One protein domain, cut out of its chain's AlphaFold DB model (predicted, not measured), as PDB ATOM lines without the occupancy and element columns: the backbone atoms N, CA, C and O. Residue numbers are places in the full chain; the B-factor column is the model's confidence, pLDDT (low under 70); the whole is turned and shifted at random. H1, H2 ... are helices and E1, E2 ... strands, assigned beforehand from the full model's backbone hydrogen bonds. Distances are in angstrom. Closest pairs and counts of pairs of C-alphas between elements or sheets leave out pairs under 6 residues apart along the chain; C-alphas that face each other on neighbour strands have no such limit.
ATOM      1  N   ARG A  84     163.142 104.727  83.259       97.69
ATOM      2  CA  ARG A  84     163.580 103.471  83.876       97.69
ATOM      3  C   ARG A  84     164.247 102.564  82.856       97.69
ATOM      4  O   ARG A  84     163.848 102.524  81.700       97.69
ATOM      5  N   LEU A  85     165.256 101.827  83.303       98.19
ATOM      6  CA  LEU A  85     165.926 100.804  82.503       98.19
ATOM      7  C   LEU A  85     165.189  99.478  82.685       98.19
ATOM      8  O   LEU A  85     164.899  99.079  83.816       98.19
ATOM      9  N   VAL A  86     164.901  98.789  81.586       98.38
ATOM     10  CA  VAL A  86     164.189  97.511  81.604       98.38
ATOM     11  C   VAL A  86     165.058  96.433  80.986       98.38
ATOM     12  O   VAL A  86     165.448  96.530  79.830       98.38
ATOM     13  N   GLU A  87     165.354  95.396  81.765       98.25
ATOM     14  CA  GLU A  87     166.060  94.201  81.311       98.25
ATOM     15  C   GLU A  87     165.070  93.040  81.183       98.25
ATOM     16  O   GLU A  87     164.534  92.564  82.190       98.25
ATOM     17  N   GLU A  88     164.867  92.519  79.977       98.12
ATOM     18  CA  GLU A  88     164.063  91.316  79.779       98.12
ATOM     19  C   GLU A  88     164.944  90.081  79.670       98.12
ATOM     20  O   GLU A  88     165.887  90.006  78.879       98.12
ATOM     21  N   HIS A  89     164.611  89.088  80.485       97.75
ATOM     22  CA  HIS A  89     165.283  87.807  80.524       97.75
ATOM     23  C   HIS A  89     164.329  86.697  80.102       97.75
ATOM     24  O   HIS A  89     163.175  86.676  80.518       97.75
ATOM     25  N   LYS A  90     164.840  85.716  79.365       96.62
ATOM     26  CA  LYS A  90     164.147  84.475  79.023       96.62
ATOM     27  C   LYS A  90     164.911  83.303  79.626       96.62
ATOM     28  O   LYS A  90     166.090  83.121  79.324       96.62
ATOM     29  N   GLY A  91     164.285  82.548  80.532       93.38
ATOM     30  CA  GLY A  91     164.968  81.434  81.213       93.38
ATOM     31  C   GLY A  91     166.245  81.856  81.965       93.38
ATOM     32  O   GLY A  91     167.184  81.075  82.090       93.38
ATOM     33  N   GLY A  92     166.311  83.113  82.421       93.19
ATOM     34  CA  GLY A  92     167.485  83.697  83.087       93.19
ATOM     35  C   GLY A  92     168.545  84.304  82.156       93.19
ATOM     36  O   GLY A  92     169.502  84.896  82.650       93.19
ATOM     37  N   VAL A  93     168.382  84.213  80.834       94.94
ATOM     38  CA  VAL A  93     169.277  84.837  79.845       94.94
ATOM     39  C   VAL A  93     168.724  86.199  79.443       94.94
ATOM     40  O   VAL A  93     167.570  86.274  79.044       94.94
ATOM     41  N   LEU A  94     169.529  87.263  79.519       96.81
ATOM     42  CA  LEU A  94     169.151  88.590  79.014       96.81
ATOM     43  C   LEU A  94     168.942  88.529  77.494       96.81
ATOM     44  O   LEU A  94     169.880  88.193  76.769       96.81
ATOM     45  N   VAL A  95     167.738  88.856  77.027       97.19
ATOM     46  CA  VAL A  95     167.365  88.815  75.601       97.19
ATOM     47  C   VAL A  95     167.169  90.199  74.998       97.19
ATOM     48  O   VAL A  95     167.477  90.388  73.822       97.19
ATOM     49  N   ALA A  96     166.745  91.175  75.799       98.06
ATOM     50  CA  ALA A  96     166.609  92.563  75.382       98.06
ATOM     51  C   ALA A  96     166.799  93.518  76.562       98.06
ATOM     52  O   ALA A  96     166.585  93.150  77.721       98.06
ATOM     53  N   ILE A  97     167.192  94.751  76.254       98.44
ATOM     54  CA  ILE A  97     167.241  95.852  77.209       98.44
ATOM     55  C   ILE A  97     166.781  97.146  76.533       98.44
ATOM     56  O   ILE A  97     167.166  97.409  75.399       98.44
ATOM     57  N   TRP A  98     165.960  97.947  77.204       98.25
ATOM     58  CA  TRP A  98     165.448  99.217  76.676       98.25
ATOM     59  C   TRP A  98     165.240 100.230  77.799       98.25
ATOM     60  O   TRP A  98     165.378  99.903  78.985       98.25
ATOM     61  N   ILE A  99     164.901 101.460  77.424       98.06
ATOM     62  CA  ILE A  99     164.457 102.489  78.358       98.06
ATOM     63  C   ILE A  99     162.958 102.672  78.203       98.06
ATOM     64  O   ILE A  99     162.436 102.672  77.091       98.06
ATOM     65  N   GLU A 100     162.268 102.852  79.322       98.06
ATOM     66  CA  GLU A 100     160.908 103.372  79.319       98.06
ATOM     67  C   GLU A 100     160.897 104.805  79.837       98.06
ATOM     68  O   GLU A 100     161.507 105.103  80.870       98.06
ATOM     69  N   ARG A 101     160.184 105.674  79.126       96.81
ATOM     70  CA  ARG A 101     159.888 107.055  79.504       96.81
ATOM     71  C   ARG A 101     158.445 107.119  79.983       96.81
ATOM     72  O   ARG A 101     157.558 106.547  79.360       96.81
ATOM     73  N   TYR A 102     158.211 107.796  81.098       97.69
ATOM     74  CA  TYR A 102     156.855 108.112  81.526       97.69
ATOM     75  C   TYR A 102     156.288 109.231  80.649       97.69
ATOM     76  O   TYR A 102     157.018 110.153  80.319       97.69
ATOM     77  N   GLU A 103     155.017 109.154  80.280       95.94
ATOM     78  CA  GLU A 103     154.297 110.141  79.470       95.94
ATOM     79  C   GLU A 103     152.834 110.264  79.932       95.94
ATOM     80  O   GLU A 103     152.417 109.664  80.928       95.94
ATOM     81  N   ALA A 104     152.020 111.010  79.179       95.50
ATOM     82  CA  ALA A 104     150.583 111.165  79.396       95.50
ATOM     83  C   ALA A 104     149.823 109.830  79.529       95.50
ATOM     84  O   ALA A 104     148.912 109.701  80.348       95.50
ATOM     85  N   THR A 105     150.194 108.822  78.735       94.50
ATOM     86  CA  THR A 105     149.501 107.524  78.665       94.50
ATOM     87  C   THR A 105     150.122 106.443  79.553       94.50
ATOM     88  O   THR A 105     149.570 105.345  79.651       94.50
ATOM     89  N   GLY A 106     151.230 106.742  80.239       96.44
ATOM     90  CA  GLY A 106     151.968 105.793  81.066       96.44
ATOM     91  C   GLY A 106     153.411 105.615  80.605       96.44
ATOM     92  O   GLY A 106     154.039 106.558  80.146       96.44
ATOM     93  N   TRP A 107     153.956 104.414  80.785       97.19
ATOM     94  CA  TRP A 107     155.326 104.095  80.388       97.19
ATOM     95  C   TRP A 107     155.386 103.679  78.921       97.19
ATOM     96  O   TRP A 107     154.733 102.711  78.534       97.19
ATOM     97  N   GLU A 108     156.205 104.371  78.140       96.50
ATOM     98  CA  GLU A 108     156.483 104.075  76.737       96.50
ATOM     99  C   GLU A 108     157.925 103.574  76.588       96.50
ATOM    100  O   GLU A 108     158.863 104.234  77.040       96.50
ATOM    101  N   GLY A 109     158.109 102.401  75.978       95.81
ATOM    102  CA  GLY A 109     159.426 101.824  75.703       95.81
ATOM    103  C   GLY A 109     160.026 102.341  74.399       95.81
ATOM    104  O   GLY A 109     159.322 102.460  73.402       95.81
ATOM    105  N   PHE A 110     161.330 102.612  74.388       92.75
ATOM    106  CA  PHE A 110     162.039 103.073  73.193       92.75
ATOM    107  C   PHE A 110     163.490 102.572  73.154       92.75
ATOM    108  O   PHE A 110     164.067 102.185  74.176       92.75
ATOM    109  N   GLU A 111     164.071 102.589  71.949       92.75
ATOM    110  CA  GLU A 111     165.476 102.246  71.671       92.75
ATOM    111  C   GLU A 111     165.896 100.865  72.222       92.75
ATOM    112  O   GLU A 111     166.835 100.772  73.021       92.75
ATOM    113  N   PRO A 112     165.206  99.764  71.863       96.38
ATOM    114  CA  PRO A 112     165.570  98.443  72.354       96.38
ATOM    115  C   PRO A 112     166.914  97.972  71.785       96.38
ATOM    116  O   PRO A 112     167.158  97.985  70.581       96.38
ATOM    117  N   VAL A 113     167.768  97.458  72.667       97.06
ATOM    118  CA  VAL A 113     168.975  96.710  72.312       97.06
ATOM    119  C   VAL A 113     168.677  95.223  72.464       97.06
ATOM    120  O   VAL A 113     168.454  94.719  73.569       97.06
ATOM    121  N   TYR A 114     168.696  94.507  71.342       96.62
ATOM    122  CA  TYR A 114     168.417  93.077  71.287       96.62
ATOM    123  C   TYR A 114     169.700  92.241  71.364       96.62
ATOM    124  O   TYR A 114     170.645  92.443  70.603       96.62
ATOM    125  N   TYR A 115     169.711  91.244  72.250       95.19
ATOM    126  CA  TYR A 115     170.772  90.224  72.342       95.19
ATOM    127  C   TYR A 115     170.379  88.900  71.678       95.19
ATOM    128  O   TYR A 115     171.178  87.968  71.590       95.19
ATOM    129  N   MET A 116     169.138  88.822  71.213       91.81
ATOM    130  CA  MET A 116     168.558  87.730  70.451       91.81
ATOM    131  C   MET A 116     167.903  88.326  69.210       91.81
ATOM    132  O   MET A 116     167.316  89.396  69.307       91.81
ATOM    133  N   ASN A 117     167.994  87.663  68.054       91.62
ATOM    134  CA  ASN A 117     167.406  88.196  66.825       91.62
ATOM    135  C   ASN A 117     165.874  88.343  66.978       91.62
ATOM    136  O   ASN A 117     165.208  87.310  67.114       91.62
ATOM    137  N   PRO A 118     165.298  89.563  66.952       92.06
ATOM    138  CA  PRO A 118     163.850  89.757  67.062       92.06
ATOM    139  C   PRO A 118     163.084  89.174  65.862       92.06
ATOM    140  O   PRO A 118     161.930  88.782  66.002       92.06
ATOM    141  N   GLU A 119     163.740  89.013  64.708       92.12
ATOM    142  CA  GLU A 119     163.142  88.457  63.487       92.12
ATOM    143  C   GLU A 119     163.108  86.917  63.450       92.12
ATOM    144  O   GLU A 119     162.673  86.332  62.457       92.12
ATOM    145  N   ASP A 120     163.568  86.235  64.507       93.25
ATOM    146  CA  ASP A 120     163.502  84.773  64.633       93.25
ATOM    147  C   ASP A 120     162.510  84.347  65.735       93.25
ATOM    148  O   ASP A 120     162.923  84.085  66.869       93.25
ATOM    149  N   PRO A 121     161.201  84.206  65.429       89.38
ATOM    150  CA  PRO A 121     160.166  83.911  66.422       89.38
ATOM    151  C   PRO A 121     160.419  82.646  67.246       89.38
ATOM    152  O   PRO A 121     159.996  82.559  68.399       89.38
ATOM    153  N   VAL A 122     161.111  81.649  66.681       91.12
ATOM    154  CA  VAL A 122     161.402  80.383  67.373       91.12
ATOM    155  C   VAL A 122     162.318  80.627  68.569       91.12
ATOM    156  O   VAL A 122     162.138  80.019  69.628       91.12
ATOM    157  N   SER A 123     163.265  81.555  68.432       91.06
ATOM    158  CA  SER A 123     164.188  81.916  69.504       91.06
ATOM    159  C   SER A 123     163.486  82.596  70.682       91.06
ATOM    160  O   SER A 123     163.959  82.460  71.810       91.06
ATOM    161  N   TRP A 124     162.306  83.191  70.488       93.69
ATOM    162  CA  TRP A 124     161.528  83.855  71.541       93.69
ATOM    163  C   TRP A 124     160.497  82.950  72.226       93.69
ATOM    164  O   TRP A 124     160.005  83.281  73.295       93.69
ATOM    165  N   GLN A 125     160.216  81.750  71.722       92.50
ATOM    166  CA  GLN A 125     159.271  80.845  72.391       92.50
ATOM    167  C   GLN A 125     159.886  80.209  73.650       92.50
ATOM    168  O   GLN A 125     160.943  79.575  73.536       92.50
ATOM    169  N   PRO A 126     159.279  80.343  74.846       90.56
ATOM    170  CA  PRO A 126     159.766  79.668  76.048       90.56
ATOM    171  C   PRO A 126     159.810  78.145  75.864       90.56
ATOM    172  O   PRO A 126     158.908  77.553  75.270       90.56
ATOM    173  N   LYS A 127     160.867  77.495  76.360       90.94
ATOM    174  CA  LYS A 127     161.007  76.034  76.337       90.94
ATOM    175  C   LYS A 127     160.609  75.435  77.684       90.94
ATOM    176  O   LYS A 127     161.192  75.762  78.711       90.94
ATOM    177  N   GLY A 128     159.665  74.492  77.675       91.00
ATOM    178  CA  GLY A 128     159.206  73.829  78.900       91.00
ATOM    179  C   GLY A 128     158.573  74.826  79.871       91.00
ATOM    180  O   GLY A 128     157.617  75.500  79.504       91.00
ATOM    181  N   ASP A 129     159.137  74.929  81.074       90.19
ATOM    182  CA  ASP A 129     158.663  75.825  82.140       90.19
ATOM    183  C   ASP A 129     159.377  77.196  82.142       90.19
ATOM    184  O   ASP A 129     159.286  77.954  83.111       90.19
ATOM    185  N   GLU A 130     160.131  77.523  81.084       94.50
ATOM    186  CA  GLU A 130     160.720  78.854  80.922       94.50
ATOM    187  C   GLU A 130     159.635  79.944  80.913       94.50
ATOM    188  O   GLU A 130     158.543  79.780  80.371       94.50
ATOM    189  N   THR A 131     159.968  81.098  81.487       95.12
ATOM    190  CA  THR A 131     159.147  82.314  81.450       95.12
ATOM    191  C   THR A 131     160.009  83.505  81.063       95.12
ATOM    192  O   THR A 131     161.248  83.443  81.128       95.12
ATOM    193  N   PHE A 132     159.344  84.585  80.662       97.44
ATOM    194  CA  PHE A 132     159.972  85.888  80.565       97.44
ATOM    195  C   PHE A 132     159.965  86.559  81.931       97.44
ATOM    196  O   PHE A 132     159.013  86.434  82.702       97.44
ATOM    197  N   ALA A 133     161.045  87.263  82.236       98.06
ATOM    198  CA  ALA A 133     161.180  88.045  83.447       98.06
ATOM    199  C   ALA A 133     161.696  89.440  83.094       98.06
ATOM    200  O   ALA A 133     162.812  89.583  82.594       98.06
ATOM    201  N   ARG A 134     160.897  90.466  83.385       97.62
ATOM    202  CA  ARG A 134     161.266  91.872  83.219       97.62
ATOM    203  C   ARG A 134     161.744  92.439  84.539       97.62
ATOM    204  O   ARG A 134     161.007  92.465  85.528       97.62
ATOM    205  N   ARG A 135     162.996  92.885  84.556       97.75
ATOM    206  CA  ARG A 135     163.588  93.606  85.677       97.75
ATOM    207  C   ARG A 135     163.588  95.093  85.351       97.75
ATOM    208  O   ARG A 135     164.306  95.538  84.466       97.75
ATOM    209  N   TYR A 136     162.799  95.843  86.101       97.88
ATOM    210  CA  TYR A 136     162.765  97.296  86.053       97.88
ATOM    211  C   TYR A 136     163.789  97.852  87.029       97.88
ATOM    212  O   TYR A 136     163.831  97.417  88.181       97.88
ATOM    213  N   HIS A 137     164.576  98.818  86.578       97.81
ATOM    214  CA  HIS A 137     165.486  99.609  87.389       97.81
ATOM    215  C   HIS A 137     165.039 101.060  87.315       97.81
ATOM    216  O   HIS A 137     165.115 101.686  86.257       97.81
ATOM    217  N   GLN A 138     164.578 101.594  88.436       97.06
ATOM    218  CA  GLN A 138     164.084 102.959  88.512       97.06
ATOM    219  C   GLN A 138     164.771 103.687  89.659       97.06
ATOM    220  O   GLN A 138     165.035 103.120  90.718       97.06
ATOM    221  N   GLN A 139     165.102 104.952  89.440       97.00
ATOM    222  CA  GLN A 139     165.877 105.741  90.386       97.00
ATOM    223  C   GLN A 139     165.370 107.174  90.435       97.00
ATOM    224  O   GLN A 139     164.736 107.646  89.503       97.00
ATOM    225  N   ARG A 140     165.647 107.867  91.535       95.94
ATOM    226  CA  ARG A 140     165.351 109.290  91.714       95.94
ATOM    227  C   ARG A 140     166.608 109.948  92.263       95.94
ATOM    228  O   ARG A 140     166.722 110.218  93.455       95.94
ATOM    229  N   VAL A 141     167.595 110.091  91.387       96.62
ATOM    230  CA  VAL A 141     168.893 110.680  91.732       96.62
ATOM    231  C   VAL A 141     168.787 112.193  91.632       96.62
ATOM    232  O   VAL A 141     169.259 112.899  92.514       96.62
ATOM    233  N   ILE A 142     168.135 112.689  90.580       95.19
ATOM    234  CA  ILE A 142     167.941 114.117  90.346       95.19
ATOM    235  C   ILE A 142     166.450 114.442  90.304       95.19
ATOM    236  O   ILE A 142     165.684 113.829  89.561       95.19
ATOM    237  N   ASP A 143     166.062 115.446  91.090       90.75
ATOM    238  CA  ASP A 143     164.783 116.129  90.938       90.75
ATOM    239  C   ASP A 143     164.898 117.179  89.831       90.75
ATOM    240  O   ASP A 143     165.877 117.928  89.758       90.75
ATOM    241  N   LEU A 144     163.890 117.243  88.965       88.75
ATOM    242  CA  LEU A 144     163.851 118.227  87.890       88.75
ATOM    243  C   LEU A 144     163.750 119.653  88.459       88.75
ATOM    244  O   LEU A 144     163.105 119.867  89.488       88.75
ATOM    245  N   PRO A 145     164.319 120.659  87.771       84.06
ATOM    246  CA  PRO A 145     164.311 122.047  88.239       84.06
ATOM    247  C   PRO A 145     162.914 122.687  88.204       84.06
ATOM    248  O   PRO A 145     162.706 123.763  88.762       84.06
ATOM    249  N   MET A 146     161.955 122.039  87.542       90.06
ATOM    250  CA  MET A 146     160.556 122.437  87.453       90.06
ATOM    251  C   MET A 146     159.659 121.192  87.537       90.06
ATOM    252  O   MET A 146     160.119 120.096  87.204       90.06
ATOM    253  N   PRO A 147     158.392 121.335  87.969       91.94
ATOM    254  CA  PRO A 147     157.454 120.221  88.036       91.94
ATOM    255  C   PRO A 147     157.328 119.492  86.699       91.94
ATOM    256  O   PRO A 147     157.217 120.131  85.653       91.94
ATOM    257  N   TYR A 148     157.273 118.161  86.745       94.31
ATOM    258  CA  TYR A 148     157.214 117.335  85.541       94.31
ATOM    259  C   TYR A 148     156.004 117.632  84.646       94.31
ATOM    260  O   TYR A 148     156.130 117.650  83.427       94.31
ATOM    261  N   ALA A 149     154.872 118.007  85.246       91.88
ATOM    262  CA  ALA A 149     153.665 118.434  84.537       91.88
ATOM    263  C   ALA A 149     153.850 119.693  83.658       91.88
ATOM    264  O   ALA A 149     152.940 120.080  82.937       91.88
ATOM    265  N   GLN A 150     154.994 120.382  83.719       93.62
ATOM    266  CA  GLN A 150     155.308 121.442  82.754       93.62
ATOM    267  C   GLN A 150     155.934 120.903  81.462       93.62
ATOM    268  O   GLN A 150     155.856 121.576  80.439       93.62
ATOM    269  N   PHE A 151     156.542 119.715  81.511       91.81
ATOM    270  CA  PHE A 151     157.047 118.998  80.339       91.81
ATOM    271  C   PHE A 151     155.955 118.119  79.732       91.81
ATOM    272  O   PHE A 151     155.724 118.197  78.534       91.81
ATOM    273  N   GLU A 152     155.237 117.372  80.580       95.06
ATOM    274  CA  GLU A 152     154.120 116.503  80.190       95.06
ATOM    275  C   GLU A 152     152.838 116.891  80.952       95.06
ATOM    276  O   GLU A 152     152.527 116.301  81.990       95.06
ATOM    277  N   PRO A 153     152.080 117.903  80.485       95.44
ATOM    278  CA  PRO A 153     150.910 118.429  81.201       95.44
ATOM    279  C   PRO A 153     149.767 117.439  81.402       95.44
ATOM    280  O   PRO A 153     148.951 117.619  82.305       95.44
ATOM    281  N   GLU A 154     149.701 116.410  80.563       96.81
ATOM    282  CA  GLU A 154     148.668 115.376  80.612       96.81
ATOM    283  C   GLU A 154     149.097 114.147  81.435       96.81
ATOM    284  O   GLU A 154     148.297 113.233  81.630       96.81
ATOM    285  N   ALA A 155     150.329 114.124  81.963       96.25
ATOM    286  CA  ALA A 155     150.816 113.038  82.806       96.25
ATOM    287  C   ALA A 155     150.046 112.954  84.133       96.25
ATOM    288  O   ALA A 155     149.939 113.921  84.893       96.25
ATOM    289  N   VAL A 156     149.548 111.757  84.447       96.75
ATOM    290  CA  VAL A 156     148.877 111.477  85.720       96.75
ATOM    291  C   VAL A 156     149.929 111.188  86.783       96.75
ATOM    292  O   VAL A 156     150.528 110.123  86.794       96.75
ATOM    293  N   LEU A 157     150.147 112.119  87.706       96.81
ATOM    294  CA  LEU A 157     151.145 111.976  88.770       96.81
ATOM    295  C   LEU A 157     150.495 111.673  90.124       96.81
ATOM    296  O   LEU A 157     149.339 112.021  90.371       96.81
ATOM    297  N   ASN A 158     151.248 111.029  91.016       95.88
ATOM    298  CA  ASN A 158     150.846 110.856  92.411       95.88
ATOM    299  C   ASN A 158     151.015 112.162  93.220       95.88
ATOM    300  O   ASN A 158     151.464 113.186  92.702       95.88
ATOM    301  N   GLU A 159     150.676 112.132  94.512       95.06
ATOM    302  CA  GLU A 159     150.771 113.302  95.404       95.06
ATOM    303  C   GLU A 159     152.204 113.851  95.557       95.06
ATOM    304  O   GLU A 159     152.387 115.020  95.890       95.06
ATOM    305  N   GLU A 160     153.221 113.031  95.277       93.44
ATOM    306  CA  GLU A 160     154.637 113.410  95.305       93.44
ATOM    307  C   GLU A 160     155.140 113.952  93.956       93.44
ATOM    308  O   GLU A 160     156.313 114.312  93.832       93.44
ATOM    309  N   GLY A 161     154.276 114.015  92.937       94.75
ATOM    310  CA  GLY A 161     154.646 114.434  91.586       94.75
ATOM    311  C   GLY A 161     155.436 113.378  90.808       94.75
ATOM    312  O   GLY A 161     156.178 113.736  89.897       94.75
ATOM    313  N   LEU A 162     155.305 112.097  91.164       96.56
ATOM    314  CA  LEU A 162     155.986 110.964  90.525       96.56
ATOM    315  C   LEU A 162     155.006 110.108  89.706       96.56
ATOM    316  O   LEU A 162     153.792 110.196  89.929       96.56
ATOM    317  N   PRO A 163     155.506 109.234  88.807       97.31
ATOM    318  CA  PRO A 163     154.677 108.205  88.185       97.31
ATOM    319  C   PRO A 163     153.909 107.389  89.248       97.31
ATOM    320  O   PRO A 163     154.492 107.056  90.285       97.31
ATOM    321  N   PRO A 164     152.627 107.035  89.037       96.50
ATOM    322  CA  PRO A 164     151.804 106.378  90.057       96.50
ATOM    323  C   PRO A 164     152.344 105.024  90.535       96.50
ATOM    324  O   PRO A 164     152.120 104.643  91.680       96.50
ATOM    325  N   ASP A 165     153.058 104.306  89.668       94.94
ATOM    326  CA  ASP A 165     153.707 103.020  89.936       94.94
ATOM    327  C   ASP A 165     155.218 103.155  90.205       94.94
ATOM    328  O   ASP A 165     155.940 102.158  90.136       94.94
ATOM    329  N   PHE A 166     155.707 104.368  90.503       96.44
ATOM    330  CA  PHE A 166     157.114 104.607  90.814       96.44
ATOM    331  C   PHE A 166     157.594 103.688  91.944       96.44
ATOM    332  O   PHE A 166     157.020 103.652  93.035       96.44
ATOM    333  N   HIS A 167     158.696 102.982  91.696       93.88
ATOM    334  CA  HIS A 167     159.338 102.114  92.673       93.88
ATOM    335  C   HIS A 167     160.858 102.264  92.597       93.88
ATOM    336  O   HIS A 167     161.498 101.717  91.701       93.88
ATOM    337  N   ALA A 168     161.455 102.947  93.574       94.38
ATOM    338  CA  ALA A 168     162.907 103.085  93.645       94.38
ATOM    339  C   ALA A 168     163.610 101.717  93.747       94.38
ATOM    340  O   ALA A 168     163.204 100.837  94.508       94.38
ATOM    341  N   GLY A 169     164.690 101.550  92.992       95.56
ATOM    342  CA  GLY A 169     165.471 100.324  92.932       95.56
ATOM    343  C   GLY A 169     164.962  99.351  91.874       95.56
ATOM    344  O   GLY A 169     164.630  99.734  90.750       95.56
ATOM    345  N   LYS A 170     164.949  98.062  92.224       96.25
ATOM    346  CA  LYS A 170     164.659  96.969  91.289       96.25
ATOM    347  C   LYS A 170     163.289  96.357  91.547       96.25
ATOM    348  O   LYS A 170     162.980  95.995  92.679       96.25
ATOM    349  N   ARG A 171     162.517  96.145  90.482       96.88
ATOM    350  CA  ARG A 171     161.248  95.400  90.511       96.88
ATOM    351  C   ARG A 171     161.270  94.296  89.463       96.88
ATOM    352  O   ARG A 171     161.733  94.521  88.351       96.88
ATOM    353  N   LEU A 172     160.768  93.115  89.812       97.06
ATOM    354  CA  LEU A 172     160.704  91.961  88.916       97.06
ATOM    355  C   LEU A 172     159.248  91.633  88.581       97.06
ATOM    356  O   LEU A 172     158.412  91.557  89.481       97.06
ATOM    357  N   VAL A 173     158.966  91.419  87.300       97.12
ATOM    358  CA  VAL A 173     157.677  90.943  86.786       97.12
ATOM    359  C   VAL A 173     157.927  89.719  85.916       97.12
ATOM    360  O   VAL A 173     158.950  89.651  85.239       97.12
ATOM    361  N   TYR A 174     157.017  88.750  85.969       96.88
ATOM    362  CA  TYR A 174     157.066  87.552  85.138       96.88
ATOM    363  C   TYR A 174     155.916  87.564  84.147       96.88
ATOM    364  O   TYR A 174     154.771  87.792  84.537       96.88
ATOM    365  N   ASP A 175     156.227  87.250  82.898       94.31
ATOM    366  CA  ASP A 175     155.294  87.268  81.783       94.31
ATOM    367  C   ASP A 175     155.406  85.965  80.978       94.31
ATOM    368  O   ASP A 175     156.420  85.256  80.998       94.31
ATOM    369  N   LYS A 176     154.321  85.613  80.282       92.06
ATOM    370  CA  LYS A 176     154.302  84.456  79.371       92.06
ATOM    371  C   LYS A 176     154.856  84.792  77.991       92.06
ATOM    372  O   LYS A 176     155.276  83.890  77.271       92.06
ATOM    373  N   GLU A 177     154.841  86.069  77.646       93.88
ATOM    374  CA  GLU A 177     155.219  86.612  76.348       93.88
ATOM    375  C   GLU A 177     156.291  87.687  76.557       93.88
ATOM    376  O   GLU A 177     156.427  88.232  77.655       93.88
ATOM    377  N   SER A 178     157.089  87.929  75.520       95.44
ATOM    378  CA  SER A 178     158.109  88.976  75.520       95.44
ATOM    379  C   SER A 178     157.448  90.325  75.284       95.44
ATOM    380  O   SER A 178     156.739  90.478  74.293       95.44
ATOM    381  N   ALA A 179     157.727  91.304  76.143       95.25
ATOM    382  CA  ALA A 179     157.340  92.688  75.882       95.25
ATOM    383  C   ALA A 179     158.296  93.353  74.884       95.25
ATOM    384  O   ALA A 179     157.902  94.268  74.172       95.25
ATOM    385  N   ALA A 180     159.551  92.891  74.810       94.19
ATOM    386  CA  ALA A 180     160.524  93.456  73.880       94.19
ATOM    387  C   ALA A 180     160.066  93.321  72.421       94.19
ATOM    388  O   ALA A 180     160.274  94.238  71.641       94.19
ATOM    389  N   LEU A 181     159.384  92.230  72.058       93.12
ATOM    390  CA  LEU A 181     158.849  92.050  70.702       93.12
ATOM    391  C   LEU A 181     157.754  93.057  70.315       93.12
ATOM    392  O   LEU A 181     157.502  93.230  69.127       93.12
ATOM    393  N   GLU A 182     157.116  93.726  71.275       91.81
ATOM    394  CA  GLU A 182     156.151  94.801  70.998       91.81
ATOM    395  C   GLU A 182     156.846  96.117  70.600       91.81
ATOM    396  O   GLU A 182     156.182  97.040  70.132       91.81
ATOM    397  N   LEU A 183     158.174  96.197  70.769       89.25
ATOM    398  CA  LEU A 183     159.019  97.355  70.452       89.25
ATOM    399  C   LEU A 183     159.777  97.210  69.118       89.25
ATOM    400  O   LEU A 183     160.584  98.081  68.787       89.25
TER     401      LEU A 183
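This is residues 84 to 183 of the 184 residues of an uncharacterized protein of bacterium (UniProt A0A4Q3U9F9). One strongly twisted antiparallel sheet of five strands makes the body, with the short helix H2 packed on one of its faces over E2. A long loop, residues 139 to 168, forms one end of the long axis, and the loops around the small helix H1 form the other. The printed part has 100 residues with five named strands and two named helices, in the chain order E1 E2 E3 H1 E4 E5 H2; the sheet's order is E3 E2 E1 E4 E5. The class is mostly strand, though only 49 of the 100 residues are in named elements. The whole is only just loose, close to compact, with a radius of gyration of the C-alphas of 15.5 A, and a rod in outline, spanning 47 by 23 by 19 A.

In the sheet, the inner strands E1, residues 84 to 90, and E4, residues 132 to 138, are antiparallel at 162 degrees, with N 87 and O 135 2.9 A apart, within hydrogen-bond range. On the other side of E1 is E2, residues 93 to 103, antiparallel at 150 degrees, with N 86 and O 98 at 2.9 A. E3, residues 106 to 114, is an edge strand, antiparallel to E2 at 145 degrees, with N 101 and O 108 at 2.9 A. E1, E2 and E3 form a meander, each strand the antiparallel neighbour of the one before; E1 and E2, and E2 and E3, are hairpins. E5, residues 169 to 175, is the other edge strand, antiparallel to E4 at 158 degrees, with N 134 and O 173 at 2.8 A; E4 and E5 are a hairpin too. From edge to edge the strands' lines turn by 81 degrees. H2, residues 180 to 183, is on the sheet over E2 at a height over the sheet of 7.7 A; its closest C-alphas to E2 are those of Ala 180 and Ala 96, 6.3 A apart. H1, residues 121 to 124, only grazes the sheet with residues 123 to 124. H1 and H2 are apart. Both helices are too short for an O i to N i+4 pair, and each has its one O i to N i+3 pair within range.

E1 begins at C-alpha 84, (163.580, 103.471, 83.876), and is 19.6 A long. E2, the longest strand, is 29.4 A; E3 is 23.0 A and bends by 60 degrees at residue 111. E4 is 19.3 A and E5 20.0 A, ending at C-alpha 175, (155.294, 87.268, 81.783). H1 is 5.3 A and H2 5.4 A, ending at C-alpha 183, (159.019, 97.355, 70.452).

The two C-alphas farthest apart, of Gly 128 and Pro 145, are 49.4 A apart. The link from E4 to E5, residues 139 to 168, is long. The printed part has no cut, and no printed residue is under 70 in pLDDT; the mean of the printed part is 94.9.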